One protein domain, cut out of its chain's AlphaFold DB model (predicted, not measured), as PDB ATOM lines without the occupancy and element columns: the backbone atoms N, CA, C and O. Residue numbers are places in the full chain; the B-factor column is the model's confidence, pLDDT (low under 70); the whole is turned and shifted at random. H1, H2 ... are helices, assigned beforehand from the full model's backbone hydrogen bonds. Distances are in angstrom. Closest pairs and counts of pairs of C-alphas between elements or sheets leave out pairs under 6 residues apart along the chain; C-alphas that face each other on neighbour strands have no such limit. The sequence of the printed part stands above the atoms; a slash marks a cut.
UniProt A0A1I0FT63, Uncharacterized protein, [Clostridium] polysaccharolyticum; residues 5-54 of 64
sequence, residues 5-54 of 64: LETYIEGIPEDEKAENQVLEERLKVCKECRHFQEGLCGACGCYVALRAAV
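AT A GLANCE: This is residues 5 to 54 of the 64 residues of an uncharacterized protein of [Clostridium] polysaccharolyticum (UniProt A0A1I0FT63). The long helix H2 and the short H3 lie side by side as a helical hairpin, with short H1 on another side of H3, which is the middle piece. Residues 32 to 47, a long loop with short antiparallel pairings of 36 to 37 with 40 to 41 and 40 to 41 with 46 to 47, fold back from H2 to H3. The printed part has 50 residues with three named helices, H1, H2, H3, and no named strand; all helix by class, though 24 residues are in named elements. It is compact, radius of gyration of the C-alphas 10.7 A, elongated at 30 by 19 by 14 A.

HOW THE PARTS SIT: H2, residues 20 to 31, touches H3, residues 48 to 53, closest C-alphas Leu 23 and Ala 52 at 5.3 A, a shallow tilt of 20 degrees, opposite ways. H1, residues 5 to 10, touches H3, closest C-alphas Ile 9 and Leu 50 at 6.1 A, 11 degrees, shallow, the same way. H1 and H2 are apart. In H1, H2 and H3 every O i to N i+4 pair is within hydrogen-bond range.

IN THESE COORDINATES: H2 is 16.1 A long from C-alpha 20 at (-99.261, 3.857, -4.142); H1 is 8.7 A and H3 8.4 A, ending at C-alpha 53 (-99.885, 1.127, 3.573).

THE WHOLE: The C-alphas farthest apart, Asp 15 and Arg 34, are 30.6 A apart. The link H2 to H3 is long; the printed part has no cut, and no printed residue is under 70 in pLDDT.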
ATOM      1  N   LEU A   5     -98.097   8.940  12.904       82.44
ATOM      2  CA  LEU A   5     -98.516   7.925  11.950       82.44
ATOM      3  C   LEU A   5     -97.829   8.076  10.586       82.44
ATOM      4  O   LEU A   5     -97.467   7.068   9.984       82.44
ATOM      5  N   GLU A   6     -97.628   9.308  10.107       82.19
ATOM      6  CA  GLU A   6     -97.008   9.583   8.804       82.19
ATOM      7  C   GLU A   6     -95.557   9.103   8.795       82.19
ATOM      8  O   GLU A   6     -95.180   8.303   7.940       82.19
ATOM      9  N   THR A   7     -94.786   9.453   9.829       86.31
ATOM     10  CA  THR A   7     -93.405   8.975  10.007       86.31
ATOM     11  C   THR A   7     -93.333   7.449  10.057       86.31
ATOM     12  O   THR A   7     -92.411   6.846   9.507       86.31
ATOM     13  N   TYR A   8     -94.319   6.799  10.680       87.56
ATOM     14  CA  TYR A   8     -94.388   5.340  10.717       87.56
ATOM     15  C   TYR A   8     -94.626   4.735   9.331       87.56
ATOM     16  O   TYR A   8     -94.017   3.722   9.005       87.56
ATOM     17  N   ILE A   9     -95.486   5.351   8.513       87.69
ATOM     18  CA  ILE A   9     -95.794   4.914   7.142       87.69
ATOM     19  C   ILE A   9     -94.614   5.161   6.191       87.69
ATOM     20  O   ILE A   9     -94.363   4.373   5.271       87.69
ATOM     21  N   GLU A  10     -93.878   6.250   6.393       87.81
ATOM     22  CA  GLU A  10     -92.651   6.548   5.655       87.81
ATOM     23  C   GLU A  10     -91.526   5.570   5.997       87.81
ATOM     24  O   GLU A  10     -90.794   5.159   5.103       87.81
ATOM     25  N   GLY A  11     -91.451   5.122   7.254       89.31
ATOM     26  CA  GLY A  11     -90.484   4.123   7.710       89.31
ATOM     27  C   GLY A  11     -90.788   2.674   7.302       89.31
ATOM     28  O   GLY A  11     -89.975   1.796   7.588       89.31
ATOM     29  N   ILE A  12     -91.929   2.391   6.659       89.81
ATOM     30  CA  ILE A  12     -92.245   1.037   6.179       89.81
ATOM     31  C   ILE A  12     -91.276   0.679   5.039       89.81
ATOM     32  O   ILE A  12     -91.213   1.421   4.056       89.81
ATOM     33  N   PRO A  13     -90.565  -0.463   5.117       92.00
ATOM     34  CA  PRO A  13     -89.667  -0.894   4.050       92.00
ATOM     35  C   PRO A  13     -90.441  -1.132   2.749       92.00
ATOM     36  O   PRO A  13     -91.539  -1.686   2.777       92.00
ATOM     37  N   GLU A  14     -89.863  -0.762   1.604       88.31
ATOM     38  CA  GLU A  14     -90.539  -0.817   0.294       88.31
ATOM     39  C   GLU A  14     -91.103  -2.204  -0.057       88.31
ATOM     40  O   GLU A  14     -92.183  -2.290  -0.634       88.31
ATOM     41  N   ASP A  15     -90.440  -3.291   0.354       90.62
ATOM     42  CA  ASP A  15     -90.924  -4.666   0.131       90.62
ATOM     43  C   ASP A  15     -92.231  -4.976   0.892       90.62
ATOM     44  O   ASP A  15     -93.098  -5.722   0.419       90.62
ATOM     45  N   GLU A  16     -92.411  -4.360   2.064       92.69
ATOM     46  CA  GLU A  16     -93.629  -4.482   2.865       92.69
ATOM     47  C   GLU A  16     -94.629  -3.359   2.610       92.69
ATOM     48  O   GLU A  16     -95.792  -3.488   3.003       92.69
ATOM     49  N   LYS A  17     -94.217  -2.277   1.951       92.94
ATOM     50  CA  LYS A  17     -95.080  -1.151   1.625       92.94
ATOM     51  C   LYS A  17     -95.965  -1.508   0.437       92.94
ATOM     52  O   LYS A  17     -95.541  -2.106  -0.549       92.94
ATOM     53  N   ALA A  18     -97.249  -1.200   0.554       92.31
ATOM     54  CA  ALA A  18     -98.169  -1.315  -0.563       92.31
ATOM     55  C   ALA A  18     -97.800  -0.272  -1.624       92.31
ATOM     56  O   ALA A  18     -97.438   0.856  -1.290       92.31
ATOM     57  N   GLU A  19     -97.927  -0.641  -2.896       92.00
ATOM     58  CA  GLU A  19     -97.789   0.314  -3.994       92.00
ATOM     59  C   GLU A  19     -98.793   1.461  -3.835       92.00
ATOM     60  O   GLU A  19     -99.903   1.255  -3.339       92.00
ATOM     61  N   ASN A  20     -98.425   2.660  -4.293       88.81
ATOM     62  CA  ASN A  20     -99.261   3.857  -4.142       88.81
ATOM     63  C   ASN A  20    -100.679   3.658  -4.696       88.81
ATOM     64  O   ASN A  20    -101.649   4.036  -4.044       88.81
ATOM     65  N   GLN A  21    -100.809   2.981  -5.841       91.25
ATOM     66  CA  GLN A  21    -102.111   2.669  -6.427       91.25
ATOM     67  C   GLN A  21    -102.956   1.785  -5.495       91.25
ATOM     68  O   GLN A  21    -104.107   2.102  -5.206       91.25
ATOM     69  N   VAL A  22    -102.364   0.716  -4.953       92.12
ATOM     70  CA  VAL A  22    -103.038  -0.206  -4.028       92.12
ATOM     71  C   VAL A  22    -103.425   0.507  -2.731       92.12
ATOM     72  O   VAL A  22    -104.520   0.298  -2.210       92.12
ATOM     73  N   LEU A  23    -102.548   1.362  -2.202       91.69
ATOM     74  CA  LEU A  23    -102.821   2.186  -1.026       91.69
ATOM     75  C   LEU A  23    -104.042   3.092  -1.252       91.69
ATOM     76  O   LEU A  23    -104.951   3.100  -0.419       91.69
ATOM     77  N   GLU A  24    -104.090   3.812  -2.373       91.75
ATOM     78  CA  GLU A  24    -105.223   4.670  -2.735       91.75
ATOM     79  C   GLU A  24    -106.527   3.886  -2.901       91.75
ATOM     80  O   GLU A  24    -107.562   4.308  -2.379       91.75
ATOM     81  N   GLU A  25    -106.492   2.731  -3.569       93.44
ATOM     82  CA  GLU A  25    -107.668   1.871  -3.734       93.44
ATOM     83  C   GLU A  25    -108.201   1.387  -2.379       93.44
ATOM     84  O   GLU A  25    -109.384   1.552  -2.070       93.44
ATOM     85  N   ARG A  26    -107.321   0.876  -1.512       93.69
ATOM     86  CA  ARG A  26    -107.682   0.436  -0.153       93.69
ATOM     87  C   ARG A  26    -108.247   1.583   0.686       93.69
ATOM     88  O   ARG A  26    -109.209   1.384   1.435       93.69
ATOM     89  N   LEU A  27    -107.670   2.780   0.565       92.31
ATOM     90  CA  LEU A  27    -108.138   3.985   1.248       92.31
ATOM     91  C   LEU A  27    -109.514   4.424   0.754       92.31
ATOM     92  O   LEU A  27    -110.349   4.756   1.592       92.31
ATOM     93  N   LYS A  28    -109.775   4.398  -0.559       93.62
ATOM     94  CA  LYS A  28    -111.110   4.665  -1.122       93.62
ATOM     95  C   LYS A  28    -112.145   3.709  -0.547       93.62
ATOM     96  O   LYS A  28    -113.111   4.167   0.058       93.62
ATOM     97  N   VAL A  29    -111.873   2.404  -0.601       93.19
ATOM     98  CA  VAL A  29    -112.773   1.380  -0.045       93.19
ATOM     99  C   VAL A  29    -113.048   1.625   1.437       93.19
ATOM    100  O   VAL A  29    -114.177   1.468   1.901       93.19
ATOM    101  N   CYS A  30    -112.029   2.015   2.208       92.19
ATOM    102  CA  CYS A  30    -112.226   2.338   3.613       92.19
ATOM    103  C   CYS A  30    -113.024   3.629   3.804       92.19
ATOM    104  O   CYS A  30    -113.926   3.615   4.624       92.19
ATOM    105  N   LYS A  31    -112.761   4.703   3.051       90.31
ATOM    106  CA  LYS A  31    -113.516   5.968   3.128       90.31
ATOM    107  C   LYS A  31    -114.996   5.793   2.773       90.31
ATOM    108  O   LYS A  31    -115.838   6.469   3.348       90.31
ATOM    109  N   GLU A  32    -115.312   4.867   1.874       92.50
ATOM    110  CA  GLU A  32    -116.689   4.495   1.518       92.50
ATOM    111  C   GLU A  32    -117.315   3.489   2.504       92.50
ATOM    112  O   GLU A  32    -118.508   3.185   2.446       92.50
ATOM    113  N   CYS A  33    -116.531   2.946   3.438       91.81
ATOM    114  CA  CYS A  33    -117.020   1.991   4.418       91.81
ATOM    115  C   CYS A  33    -117.802   2.702   5.526       91.81
ATOM    116  O   CYS A  33    -117.302   3.615   6.177       91.81
ATOM    117  N   ARG A  34    -118.982   2.167   5.862       92.12
ATOM    118  CA  ARG A  34    -119.827   2.640   6.978       92.12
ATOM    119  C   ARG A  34    -119.136   2.693   8.348       92.12
ATOM    120  O   ARG A  34    -119.675   3.267   9.283       92.12
ATOM    121  N   HIS A  35    -118.006   2.005   8.493       89.44
ATOM    122  CA  HIS A  35    -117.250   1.911   9.739       89.44
ATOM    123  C   HIS A  35    -116.075   2.894   9.799       89.44
ATOM    124  O   HIS A  35    -115.343   2.887  10.783       89.44
ATOM    125  N   PHE A  36    -115.841   3.695   8.761       91.75
ATOM    126  CA  PHE A  36    -114.779   4.691   8.765       91.75
ATOM    127  C   PHE A  36    -115.121   5.860   9.681       91.75
ATOM    128  O   PHE A  36    -116.196   6.446   9.578       91.75
ATOM    129  N   GLN A  37    -114.191   6.195  10.567       88.69
ATOM    130  CA  GLN A  37    -114.305   7.289  11.519       88.69
ATOM    131  C   GLN A  37    -112.965   8.019  11.568       88.69
ATOM    132  O   GLN A  37    -112.019   7.530  12.179       88.69
ATOM    133  N   GLU A  38    -112.875   9.151  10.866       85.25
ATOM    134  CA  GLU A  38    -111.742  10.091  10.940       85.25
ATOM    135  C   GLU A  38    -110.347   9.428  10.850       85.25
ATOM    136  O   GLU A  38    -109.434   9.745  11.603       85.25
ATOM    137  N   GLY A  39    -110.163   8.474   9.925       85.31
ATOM    138  CA  GLY A  39    -108.873   7.792   9.707       85.31
ATOM    139  C   GLY A  39    -108.698   6.468  10.464       85.31
ATOM    140  O   GLY A  39    -107.772   5.703  10.173       85.31
ATOM    141  N   LEU A  40    -109.628   6.139  11.357       90.81
ATOM    142  CA  LEU A  40    -109.741   4.853  12.038       90.81
ATOM    143  C   LEU A  40    -110.924   4.060  11.477       90.81
ATOM    144  O   LEU A  40    -111.898   4.608  10.965       90.81
ATOM    145  N   CYS A  41    -110.859   2.738  11.570       92.62
ATOM    146  CA  CYS A  41    -112.004   1.890  11.264       92.62
ATOM    147  C   CYS A  41    -112.649   1.427  12.569       92.62
ATOM    148  O   CYS A  41    -112.097   0.584  13.272       92.62
ATOM    149  N   GLY A  42    -113.850   1.924  12.862       89.44
ATOM    150  CA  GLY A  42    -114.632   1.607  14.059       89.44
ATOM    151  C   GLY A  42    -115.078   0.144  14.171       89.44
ATOM    152  O   GLY A  42    -115.624  -0.252  15.193       89.44
ATOM    153  N   ALA A  43    -114.833  -0.687  13.150       88.75
ATOM    154  CA  ALA A  43    -115.132  -2.119  13.192       88.75
ATOM    155  C   ALA A  43    -113.932  -3.007  13.559       88.75
ATOM    156  O   ALA A  43    -114.132  -4.104  14.071       88.75
ATOM    157  N   CYS A  44    -112.698  -2.584  13.255       87.06
ATOM    158  CA  CYS A  44    -111.462  -3.300  13.626       87.06
ATOM    159  C   CYS A  44    -110.617  -2.538  14.660       87.06
ATOM    160  O   CYS A  44    -109.640  -3.097  15.144       87.06
ATOM    161  N   GLY A  45    -110.910  -1.259  14.916       87.44
ATOM    162  CA  GLY A  45    -110.072  -0.350  15.704       87.44
ATOM    163  C   GLY A  45    -108.736   0.013  15.043       87.44
ATOM    164  O   GLY A  45    -107.824   0.475  15.715       87.44
ATOM    165  N   CYS A  46    -108.577  -0.238  13.743       90.25
ATOM    166  CA  CYS A  46    -107.298  -0.112  13.055       90.25
ATOM    167  C   CYS A  46    -107.143   1.236  12.335       90.25
ATOM    168  O   CYS A  46    -108.104   1.735  11.746       90.25
ATOM    169  N   TYR A  47    -105.924   1.795  12.340       92.06
ATOM    170  CA  TYR A  47    -105.570   2.966  11.533       92.06
ATOM    171  C   TYR A  47    -105.615   2.598  10.057       92.06
ATOM    172  O   TYR A  47    -104.842   1.760   9.586       92.06
ATOM    173  N   VAL A  48    -106.538   3.216   9.330       92.50
ATOM    174  CA  VAL A  48    -106.819   2.870   7.938       92.50
ATOM    175  C   VAL A  48    -105.612   3.167   7.056       92.50
ATOM    176  O   VAL A  48    -105.236   2.310   6.265       92.50
ATOM    177  N   ALA A  49    -104.975   4.329   7.233       90.88
ATOM    178  CA  ALA A  49    -103.792   4.719   6.466       90.88
ATOM    179  C   ALA A  49    -102.625   3.745   6.677       90.88
ATOM    180  O   ALA A  49    -102.089   3.205   5.713       90.88
ATOM    181  N   LEU A  50    -102.304   3.429   7.937       91.62
ATOM    182  CA  LEU A  50    -101.233   2.488   8.273       91.62
ATOM    183  C   LEU A  50    -101.526   1.081   7.742       91.62
ATOM    184  O   LEU A  50    -100.670   0.445   7.132       91.62
ATOM    185  N   ARG A  51    -102.752   0.583   7.942       92.75
ATOM    186  CA  ARG A  51    -103.120  -0.766   7.506       92.75
ATOM    187  C   ARG A  51    -103.160  -0.884   5.989       92.75
ATOM    188  O   ARG A  51    -102.761  -1.915   5.462       92.75
ATOM    189  N   ALA A  52    -103.630   0.149   5.296       93.06
ATOM    190  CA  ALA A  52    -103.623   0.186   3.844       93.06
ATOM    191  C   ALA A  52    -102.191   0.252   3.287       93.06
ATOM    192  O   ALA A  52    -101.924  -0.395   2.273       93.06
ATOM    193  N   ALA A  53    -101.280   0.953   3.976       92.88
ATOM    194  CA  ALA A  53     -99.885   1.127   3.573       92.88
ATOM    195  C   ALA A  53     -99.031  -0.138   3.707       92.88
ATOM    196  O   ALA A  53     -98.004  -0.238   3.048       92.88
ATOM    197  N   VAL A  54     -99.442  -1.126   4.507       92.94
ATOM    198  CA  VAL A  54     -98.730  -2.406   4.618       92.94
ATOM    199  C   VAL A  54     -99.299  -3.413   3.611       92.94
ATOM    200  O   VAL A  54    -100.461  -3.818   3.674       92.94
TER     201      VAL A  54